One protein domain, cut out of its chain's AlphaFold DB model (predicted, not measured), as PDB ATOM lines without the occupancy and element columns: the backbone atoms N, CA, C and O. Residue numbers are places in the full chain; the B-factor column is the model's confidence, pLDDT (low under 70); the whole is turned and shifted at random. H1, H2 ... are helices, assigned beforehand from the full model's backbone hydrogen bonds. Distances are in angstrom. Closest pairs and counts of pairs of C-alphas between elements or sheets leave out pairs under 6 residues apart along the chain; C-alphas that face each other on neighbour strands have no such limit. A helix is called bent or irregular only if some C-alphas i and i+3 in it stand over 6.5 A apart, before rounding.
ATOM      1  N   SER A 527      44.367  75.825  83.979       48.72
ATOM      2  CA  SER A 527      43.643  76.995  84.501       48.72
ATOM      3  C   SER A 527      44.584  78.020  85.147       48.72
ATOM      4  O   SER A 527      44.389  79.226  84.988       48.72
ATOM      5  N   GLU A 528      45.650  77.551  85.794       50.53
ATOM      6  CA  GLU A 528      46.712  78.366  86.393       50.53
ATOM      7  C   GLU A 528      47.415  79.244  85.347       50.53
ATOM      8  O   GLU A 528      47.606  80.439  85.565       50.53
ATOM      9  N   GLN A 529      47.758  78.693  84.175       54.12
ATOM     10  CA  GLN A 529      48.449  79.446  83.120       54.12
ATOM     11  C   GLN A 529      47.592  80.600  82.581       54.12
ATOM     12  O   GLN A 529      48.119  81.677  82.293       54.12
ATOM     13  N   LEU A 530      46.268  80.424  82.514       54.88
ATOM     14  CA  LEU A 530      45.344  81.498  82.141       54.88
ATOM     15  C   LEU A 530      45.320  82.621  83.196       54.88
ATOM     16  O   LEU A 530      45.323  83.805  82.843       54.88
ATOM     17  N   VAL A 531      45.368  82.265  84.486       66.50
ATOM     18  CA  VAL A 531      45.473  83.224  85.601       66.50
ATOM     19  C   VAL A 531      46.810  83.973  85.557       66.50
ATOM     20  O   VAL A 531      46.812  85.204  85.634       66.50
ATOM     21  N   PHE A 532      47.937  83.287  85.330       65.00
ATOM     22  CA  PHE A 532      49.251  83.931  85.186       65.00
ATOM     23  C   PHE A 532      49.295  84.950  84.039       65.00
ATOM     24  O   PHE A 532      49.825  86.046  84.224       65.00
ATOM     25  N   VAL A 533      48.711  84.641  82.874       69.00
ATOM     26  CA  VAL A 533      48.641  85.585  81.740       69.00
ATOM     27  C   VAL A 533      47.776  86.808  82.074       69.00
ATOM     28  O   VAL A 533      48.100  87.923  81.654       69.00
ATOM     29  N   SER A 534      46.710  86.635  82.860       75.94
ATOM     30  CA  SER A 534      45.896  87.748  83.364       75.94
ATOM     31  C   SER A 534      46.691  88.642  84.328       75.94
ATOM     32  O   SER A 534      46.726  89.863  84.159       75.94
ATOM     33  N   MET A 535      47.421  88.047  85.277       76.44
ATOM     34  CA  MET A 535      48.230  88.782  86.257       76.44
ATOM     35  C   MET A 535      49.467  89.457  85.647       76.44
ATOM     36  O   MET A 535      49.799  90.568  86.056       76.44
ATOM     37  N   GLU A 536      50.104  88.877  84.620       77.75
ATOM     38  CA  GLU A 536      51.143  89.582  83.850       77.75
ATOM     39  C   GLU A 536      50.572  90.819  83.137       77.75
ATOM     40  O   GLU A 536      51.196  91.879  83.167       77.75
ATOM     41  N   ARG A 537      49.353  90.754  82.581       80.00
ATOM     42  CA  ARG A 537      48.678  91.931  81.997       80.00
ATOM     43  C   ARG A 537      48.282  92.970  83.050       80.00
ATOM     44  O   ARG A 537      48.437  94.165  82.800       80.00
ATOM     45  N   LEU A 538      47.820  92.538  84.225       81.00
ATOM     46  CA  LEU A 538      47.508  93.428  85.344       81.00
ATOM     47  C   LEU A 538      48.759  94.178  85.821       81.00
ATOM     48  O   LEU A 538      48.730  95.402  85.926       81.00
ATOM     49  N   LEU A 539      49.876  93.477  86.042       77.69
ATOM     50  CA  LEU A 539      51.124  94.101  86.487       77.69
ATOM     51  C   LEU A 539      51.787  94.969  85.410       77.69
ATOM     52  O   LEU A 539      52.380  95.986  85.757       77.69
ATOM     53  N   LEU A 540      51.602  94.669  84.120       78.19
ATOM     54  CA  LEU A 540      51.931  95.609  83.041       78.19
ATOM     55  C   LEU A 540      51.080  96.897  83.124       78.19
ATOM     56  O   LEU A 540      51.605  97.990  82.929       78.19
ATOM     57  N   SER A 541      49.788  96.808  83.454       78.44
ATOM     58  CA  SER A 541      48.925  97.991  83.649       78.44
ATOM     59  C   SER A 541      49.265  98.787  84.926       78.44
ATOM     60  O   SER A 541      49.067 100.001  84.997       78.44
ATOM     61  N   LEU A 542      49.818  98.121  85.945       79.12
ATOM     62  CA  LEU A 542      50.296  98.767  87.170       79.12
ATOM     63  C   LEU A 542      51.677  99.417  86.976       79.12
ATOM     64  O   LEU A 542      51.883 100.536  87.437       79.12
ATOM     65  N   GLY A 543      52.602  98.785  86.248       80.94
ATOM     66  CA  GLY A 543      53.940  99.332  85.987       80.94
ATOM     67  C   GLY A 543      53.958 100.587  85.098       80.94
ATOM     68  O   GLY A 543      54.864 101.406  85.220       80.94
ATOM     69  N   THR A 544      52.919 100.824  84.285       75.19
ATOM     70  CA  THR A 544      52.708 102.122  83.608       75.19
ATOM     71  C   THR A 544      52.118 103.206  84.518       75.19
ATOM     72  O   THR A 544      52.092 104.374  84.127       75.19
ATOM     73  N   SER A 545      51.633 102.836  85.705       77.81
ATOM     74  CA  SER A 545      50.855 103.697  86.609       77.81
ATOM     75  C   SER A 545      51.596 104.063  87.904       77.81
ATOM     76  O   SER A 545      51.264 105.068  88.534       77.81
ATOM     77  N   PHE A 546      52.603 103.278  88.300       79.31
ATOM     78  CA  PHE A 546      53.377 103.432  89.537       79.31
ATOM     79  C   PHE A 546      54.885 103.431  89.245       79.31
ATOM     80  O   PHE A 546      55.347 102.705  88.368       79.31
ATOM     81  N   SER A 547      55.676 104.207  89.998       82.31
ATOM     82  CA  SER A 547      57.145 104.107  89.926       82.31
ATOM     83  C   SER A 547      57.615 102.741  90.434       82.31
ATOM     84  O   SER A 547      56.932 102.106  91.239       82.31
ATOM     85  N   ARG A 548      58.820 102.305  90.043       79.81
ATOM     86  CA  ARG A 548      59.406 101.029  90.505       79.81
ATOM     87  C   ARG A 548      59.412 100.918  92.034       79.81
ATOM     88  O   ARG A 548      59.069  99.877  92.587       79.81
ATOM     89  N   SER A 549      59.753 102.015  92.704       81.38
ATOM     90  CA  SER A 549      59.726 102.173  94.161       81.38
ATOM     91  C   SER A 549      58.327 101.995  94.766       81.38
ATOM     92  O   SER A 549      58.180 101.297  95.768       81.38
ATOM     93  N   GLU A 550      57.296 102.574  94.152       83.19
ATOM     94  CA  GLU A 550      55.918 102.515  94.649       83.19
ATOM     95  C   GLU A 550      55.249 101.167  94.343       83.19
ATOM     96  O   GLU A 550      54.510 100.651  95.177       83.19
ATOM     97  N   LEU A 551      55.576 100.535  93.209       83.69
ATOM     98  CA  LEU A 551      55.140  99.174  92.887       83.69
ATOM     99  C   LEU A 551      55.740  98.146  93.862       83.69
ATOM    100  O   LEU A 551      55.016  97.292  94.366       83.69
ATOM    101  N   ILE A 552      57.031  98.265  94.198       83.38
ATOM    102  CA  ILE A 552      57.667  97.443  95.243       83.38
ATOM    103  C   ILE A 552      57.002  97.696  96.606       83.38
ATOM    104  O   ILE A 552      56.697  96.746  97.323       83.38
ATOM    105  N   ARG A 553      56.706  98.955  96.961       86.06
ATOM    106  CA  ARG A 553      56.005  99.293  98.215       86.06
ATOM    107  C   ARG A 553      54.583  98.718  98.274       86.06
ATOM    108  O   ARG A 553      54.135  98.330  99.349       86.06
ATOM    109  N   LEU A 554      53.890  98.664  97.137       86.50
ATOM    110  CA  LEU A 554      52.546  98.103  97.006       86.50
ATOM    111  C   LEU A 554      52.553  96.571  97.102       86.50
ATOM    112  O   LEU A 554      51.694  96.016  97.779       86.50
ATOM    113  N   LEU A 555      53.534  95.897  96.497       84.62
ATOM    114  CA  LEU A 555      53.680  94.435  96.555       84.62
ATOM    115  C   LEU A 555      54.214  93.945  97.915       84.62
ATOM    116  O   LEU A 555      53.839  92.867  98.362       84.62
ATOM    117  N   ASN A 556      54.992  94.770  98.624       84.81
ATOM    118  CA  ASN A 556      55.426  94.516 100.005       84.81
ATOM    119  C   ASN A 556      54.327  94.760 101.068       84.81
ATOM    120  O   ASN A 556      54.583  94.591 102.260       84.81
ATOM    121  N   ASN A 557      53.115  95.183 100.688       89.19
ATOM    122  CA  ASN A 557      51.982  95.259 101.615       89.19
ATOM    123  C   ASN A 557      51.463  93.833 101.885       89.19
ATOM    124  O   ASN A 557      51.138  93.158 100.912       89.19
ATOM    125  N   PRO A 558      51.323  93.359 103.139       82.56
ATOM    126  CA  PRO A 558      50.952  91.967 103.422       82.56
ATOM    127  C   PRO A 558      49.636  91.528 102.753       82.56
ATOM    128  O   PRO A 558      49.590  90.454 102.164       82.56
ATOM    129  N   PHE A 559      48.614  92.393 102.717       81.19
ATOM    130  CA  PHE A 559      47.325  92.105 102.060       81.19
ATOM    131  C   PHE A 559      47.409  91.978 100.530       81.19
ATOM    132  O   PHE A 559      46.441  91.576  99.892       81.19
ATOM    133  N   VAL A 560      48.529  92.382  99.931       82.44
ATOM    134  CA  VAL A 560      48.794  92.312  98.488       82.44
ATOM    135  C   VAL A 560      49.826  91.219  98.206       82.44
ATOM    136  O   VAL A 560      49.643  90.427  97.286       82.44
ATOM    137  N   GLY A 561      50.866  91.123  99.036       79.56
ATOM    138  CA  GLY A 561      51.921  90.118  98.960       79.56
ATOM    139  C   GLY A 561      51.421  88.678  99.078       79.56
ATOM    140  O   GLY A 561      52.038  87.800  98.492       79.56
ATOM    141  N   GLU A 562      50.283  88.415  99.727       80.19
ATOM    142  CA  GLU A 562      49.641  87.089  99.678       80.19
ATOM    143  C   GLU A 562      49.168  86.730  98.254       80.19
ATOM    144  O   GLU A 562      49.511  85.662  97.744       80.19
ATOM    145  N   PHE A 563      48.478  87.647  97.559       81.06
ATOM    146  CA  PHE A 563      48.024  87.465  96.166       81.06
ATOM    147  C   PHE A 563      49.163  87.461  95.134       81.06
ATOM    148  O   PHE A 563      48.981  86.979  94.017       81.06
ATOM    149  N   PHE A 564      50.327  88.005  95.491       83.88
ATOM    150  CA  PHE A 564      51.525  88.051  94.648       83.88
ATOM    151  C   PHE A 564      52.696  87.264  95.265       83.88
ATOM    152  O   PHE A 564      53.856  87.550  94.986       83.88
ATOM    153  N   SER A 565      52.413  86.247  96.082       80.31
ATOM    154  CA  SER A 565      53.425  85.508  96.858       80.31
ATOM    155  C   SER A 565      54.430  84.731  95.994       80.31
ATOM    156  O   SER A 565      55.596  84.607  96.360       80.31
ATOM    157  N   GLU A 566      54.027  84.292  94.799       79.94
ATOM    158  CA  GLU A 566      54.914  83.680  93.793       79.94
ATOM    159  C   GLU A 566      55.746  84.698  92.981       79.94
ATOM    160  O   GLU A 566      56.576  84.320  92.147       79.94
ATOM    161  N   TRP A 567      55.524  86.003  93.162       79.38
ATOM    162  CA  TRP A 567      56.173  87.043  92.366       79.38
ATOM    163  C   TRP A 567      57.473  87.518  93.000       79.38
ATOM    164  O   TRP A 567      57.534  88.521  93.709       79.38
ATOM    165  N   THR A 568      58.555  86.816  92.667       86.81
ATOM    166  CA  THR A 568      59.907  87.249  93.023       86.81
ATOM    167  C   THR A 568      60.209  88.654  92.486       86.81
ATOM    168  O   THR A 568      59.755  89.055  91.407       86.81
ATOM    169  N   LEU A 569      61.061  89.392  93.206       81.31
ATOM    170  CA  LEU A 569      61.565  90.703  92.775       81.31
ATOM    171  C   LEU A 569      62.212  90.644  91.377       81.31
ATOM    172  O   LEU A 569      62.127  91.602  90.611       81.31
ATOM    173  N   GLU A 570      62.802  89.502  91.017       84.00
ATOM    174  CA  GLU A 570      63.314  89.220  89.675       84.00
ATOM    175  C   GLU A 570      62.202  89.214  88.611       84.00
ATOM    176  O   GLU A 570      62.344  89.885  87.589       84.00
ATOM    177  N   ARG A 571      61.070  88.530  88.849       82.94
ATOM    178  CA  ARG A 571      59.926  88.514  87.915       82.94
ATOM    179  C   ARG A 571      59.328  89.912  87.741       82.94
ATOM    180  O   ARG A 571      59.007  90.296  86.619       82.94
ATOM    181  N   ILE A 572      59.247  90.689  88.824       82.50
ATOM    182  CA  ILE A 572      58.774  92.084  88.809       82.50
ATOM    183  C   ILE A 572      59.717  92.966  87.973       82.50
ATOM    184  O   ILE A 572      59.257  93.662  87.068       82.50
ATOM    185  N   ASN A 573      61.033  92.886  88.205       83.25
ATOM    186  CA  ASN A 573      62.032  93.597  87.396       83.25
ATOM    187  C   ASN A 573      61.927  93.208  85.912       83.25
ATOM    188  O   ASN A 573      61.793  94.079  85.061       83.25
ATOM    189  N   LYS A 574      61.851  91.908  85.603       86.06
ATOM    190  CA  LYS A 574      61.726  91.373  84.236       86.06
ATOM    191  C   LYS A 574      60.456  91.835  83.509       86.06
ATOM    192  O   LYS A 574      60.454  91.907  82.281       86.06
ATOM    193  N   VAL A 575      59.378  92.152  84.231       82.44
ATOM    194  CA  VAL A 575      58.183  92.797  83.660       82.44
ATOM    195  C   VAL A 575      58.429  94.284  83.405       82.44
ATOM    196  O   VAL A 575      58.147  94.746  82.302       82.44
ATOM    197  N   LEU A 576      59.013  95.022  84.355       82.31
ATOM    198  CA  LEU A 576      59.354  96.441  84.177       82.31
ATOM    199  C   LEU A 576      60.363  96.669  83.035       82.31
ATOM    200  O   LEU A 576      60.182  97.586  82.237       82.31
ATOM    201  N   ASP A 577      61.363  95.799  82.883       83.12
ATOM    202  CA  ASP A 577      62.348  95.862  81.797       83.12
ATOM    203  C   ASP A 577      61.689  95.650  80.422       83.12
ATOM    204  O   ASP A 577      61.976  96.387  79.474       83.12
ATOM    205  N   LYS A 578      60.726  94.715  80.311       83.69
ATOM    206  CA  LYS A 578      59.882  94.573  79.105       83.69
ATOM    207  C   LYS A 578      59.119  95.871  78.804       83.69
ATOM    208  O   LYS A 578      58.997  96.234  77.635       83.69
ATOM    209  N   GLN A 579      58.618  96.583  79.819       79.31
ATOM    210  CA  GLN A 579      57.929  97.865  79.610       79.31
ATOM    211  C   GLN A 579      58.879  98.966  79.150       79.31
ATOM    212  O   GLN A 579      58.546  99.694  78.218       79.31
ATOM    213  N   LEU A 580      60.064  99.065  79.755       79.75
ATOM    214  CA  LEU A 580      61.087 100.034  79.364       79.75
ATOM    215  C   LEU A 580      61.485  99.847  77.890       79.75
ATOM    216  O   LEU A 580      61.598 100.824  77.155       79.75
ATOM    217  N   ILE A 581      61.626  98.592  77.447       84.00
ATOM    218  CA  ILE A 581      61.881  98.227  76.045       84.00
ATOM    219  C   ILE A 581      60.713  98.648  75.139       84.00
ATOM    220  O   ILE A 581      60.939  99.354  74.159       84.00
ATOM    221  N   LEU A 582      59.469  98.293  75.483       79.50
ATOM    222  CA  LEU A 582      58.282  98.656  74.692       79.50
ATOM    223  C   LEU A 582      58.088 100.178  74.573       79.50
ATOM    224  O   LEU A 582      57.752 100.672  73.498       79.50
ATOM    225  N   VAL A 583      58.325 100.930  75.654       77.88
ATOM    226  CA  VAL A 583      58.276 102.399  75.644       77.88
ATOM    227  C   VAL A 583      59.407 102.964  74.786       77.88
ATOM    228  O   VAL A 583      59.132 103.765  73.897       77.88
ATOM    229  N   ARG A 584      60.655 102.510  74.976       86.88
ATOM    230  CA  ARG A 584      61.818 102.924  74.168       86.88
ATOM    231  C   ARG A 584      61.568 102.728  72.675       86.88
ATOM    232  O   ARG A 584      61.833 103.636  71.890       86.88
ATOM    233  N   ASP A 585      61.072 101.559  72.285       82.44
ATOM    234  CA  ASP A 585      60.924 101.198  70.876       82.44
ATOM    235  C   ASP A 585      59.744 101.934  70.224       82.44
ATOM    236  O   ASP A 585      59.891 102.441  69.112       82.44
ATOM    237  N   LYS A 586      58.640 102.153  70.952       77.31
ATOM    238  CA  LYS A 586      57.538 103.010  70.485       77.31
ATOM    239  C   LYS A 586      57.910 104.499  70.437       77.31
ATOM    240  O   LYS A 586      57.465 105.226  69.551       77.31
ATOM    241  N   THR A 587      58.758 104.978  71.349       77.31
ATOM    242  CA  THR A 587      59.325 106.336  71.272       77.31
ATOM    243  C   THR A 587      60.284 106.471  70.086       77.31
ATOM    244  O   THR A 587      60.262 107.500  69.418       77.31
ATOM    245  N   ARG A 588      61.077 105.438  69.767       82.31
ATOM    246  CA  ARG A 588      61.927 105.401  68.565       82.31
ATOM    247  C   ARG A 588      61.092 105.473  67.282       82.31
ATOM    248  O   ARG A 588      61.397 106.303  66.436       82.31
ATOM    249  N   GLU A 589      60.038 104.668  67.169       78.94
ATOM    250  CA  GLU A 589      59.081 104.676  66.049       78.94
ATOM    251  C   GLU A 589      58.450 106.071  65.845       78.94
ATOM    252  O   GLU A 589      58.457 106.630  64.744       78.94
ATOM    253  N   TYR A 590      57.978 106.685  66.932       70.38
ATOM    254  CA  TYR A 590      57.406 108.034  66.927       70.38
ATOM    255  C   TYR A 590      58.424 109.111  66.511       70.38
ATOM    256  O   TYR A 590      58.118 109.965  65.680       70.38
ATOM    257  N   LEU A 591      59.658 109.050  67.025       75.62
ATOM    258  CA  LEU A 591      60.731 109.977  66.644       75.62
ATOM    259  C   LEU A 591      61.176 109.789  65.187       75.62
ATOM    260  O   LEU A 591      61.396 110.782  64.499       75.62
ATOM    261  N   GLN A 592      61.248 108.554  64.685       74.75
ATOM    262  CA  GLN A 592      61.531 108.271  63.272       74.75
ATOM    263  C   GLN A 592      60.437 108.828  62.347       74.75
ATOM    264  O   GLN A 592      60.747 109.322  61.266       74.75
ATOM    265  N   THR A 593      59.180 108.832  62.801       72.50
ATOM    266  CA  THR A 593      58.042 109.407  62.063       72.50
ATOM    267  C   THR A 593      58.072 110.945  62.030       72.50
ATOM    268  O   THR A 593      57.576 111.547  61.082       72.50
ATOM    269  N   ILE A 594      58.674 111.600  63.031       71.81
ATOM    270  CA  ILE A 594      58.773 113.073  63.120       71.81
ATOM    271  C   ILE A 594      60.065 113.617  62.485       71.81
ATOM    272  O   ILE A 594      60.064 114.703  61.901       71.81
ATOM    273  N   ALA A 595      61.169 112.870  62.551       59.78
ATOM    274  CA  ALA A 595      62.463 113.289  62.005       59.78
ATOM    275  C   ALA A 595      62.421 113.556  60.486       59.78
ATOM    276  O   ALA A 595      63.174 114.389  59.988       59.78
ATOM    277  N   THR A 596      61.506 112.903  59.764       54.03
ATOM    278  CA  THR A 596      61.266 113.105  58.325       54.03
ATOM    279  C   THR A 596      60.574 114.427  57.981       54.03
ATOM    280  O   THR A 596      60.559 114.796  56.809       54.03
ATOM    281  N   THR A 597      59.996 115.145  58.955       49.69
ATOM    282  CA  THR A 597      59.172 116.343  58.696       49.69
ATOM    283  C   THR A 597      59.677 117.645  59.323       49.69
ATOM    284  O   THR A 597      59.365 118.694  58.770       49.69
ATOM    285  N   ASN A 598      60.456 117.636  60.417       54.44
ATOM    286  CA  ASN A 598      61.034 118.865  61.009       54.44
ATOM    287  C   ASN A 598      62.342 118.611  61.799       54.44
ATOM    288  O   ASN A 598      62.419 118.835  63.008       54.44
TER     289      ASN A 598
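Overview. This is residues 527 to 598 of the 671 residues of the protein "Hypothetical protein" of Meloidogyne enterolobii (UniProt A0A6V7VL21). One long straight helix, H4, makes the longest axis, and a second helix, H1, meets it at a steep slant, the later part of H1, residues 536 to 543, packing on residues 575 to 579 of H4. From that meeting place the chain folds back through two short helices, H2 and H3, to the first residue of H4, making a small body of helices and links from which three stretches stick out: residues 527 to 534 of H1, residues 557 to 562, of which 558 to 561 belong to H3, and a long arm, residues 584 to 598, of which 584 to 595 belong to H4. The printed part has 72 residues with four named helices, in the order H1, H2, H3, H4, and no named strand; the class is all helix. The whole is loose, with a radius of gyration of the C-alphas of 15.7 A, and elongated, spanning 51 by 29 by 17 A.

Along the chain. The longest helix, H4, holds residues 569 to 595, 27 residues, and measures 38.2 A from first to last C-alpha. It begins at C-alpha 569 at (61.565, 90.703, 92.775) and ends at C-alpha 595 at (62.463, 113.289, 62.005). H1 holds residues 527 to 543, 17 residues over 24.6 A, from C-alpha 527 at (43.643, 76.995, 84.501) to C-alpha 543 at (53.940, 99.332, 85.987). H2 holds residues 548 to 555, 8 residues over 10.6 A. H3 is the shortest, residues 558 to 561, with 4.9 A between its first and last C-alphas. No helix is bent or irregular.

Arrangement. H4 and H1 touch, with 7 pairs of C-alphas within 8 A. The closest C-alphas of the two are those of Leu 576 and Gly 543, 6.4 A apart. H4 touches H1 with residues 575 to 579 alone, and H1 touches H4 with residues 536 to 543 alone. The two run the same way at a steep tilt of 57 degrees, and their centres are 18.5 A apart. H2 is close to H4 but not clearly touching it: their closest C-alphas, those of Arg 548 and Leu 576, are 7.8 A apart. These two run opposite ways at a steep tilt of 40 degrees. H2 is also close to H1 but not clearly touching, the closest C-alphas being those of Leu 551 and Gly 543, 7.0 A apart. H2 and H1 run opposite ways at a steep tilt of 44 degrees. H3 is close to H2 but not clearly touching, with the C-alphas of Gly 561 and Leu 555 the closest at 5.2 A. H3 is apart from H1 and from H4. In H1, H2 and H4 every pair of O of residue i and N of residue i+4 is within hydrogen-bond range; H3 is too short for such a pair, and its one pair of O i and N i+3 is within range.

Size, cuts and confidence. The two C-alphas farthest apart are those of Pro 558 and Thr 597, at 51.6 A. Without the stretches that stand free, the body has 43 residues, spans 27 by 17 by 16 A and has a radius of gyration of 9.6 A. The printed part has no cut. The links from H1 to H2 and from H2 to H3 are tight, and the link of 7 residues from H3 to H4 is short; no link is long. The mean pLDDT of the printed part is 77.1, and the model's confidence is under 70 at residues 527 to 533 and residues 595 to 598.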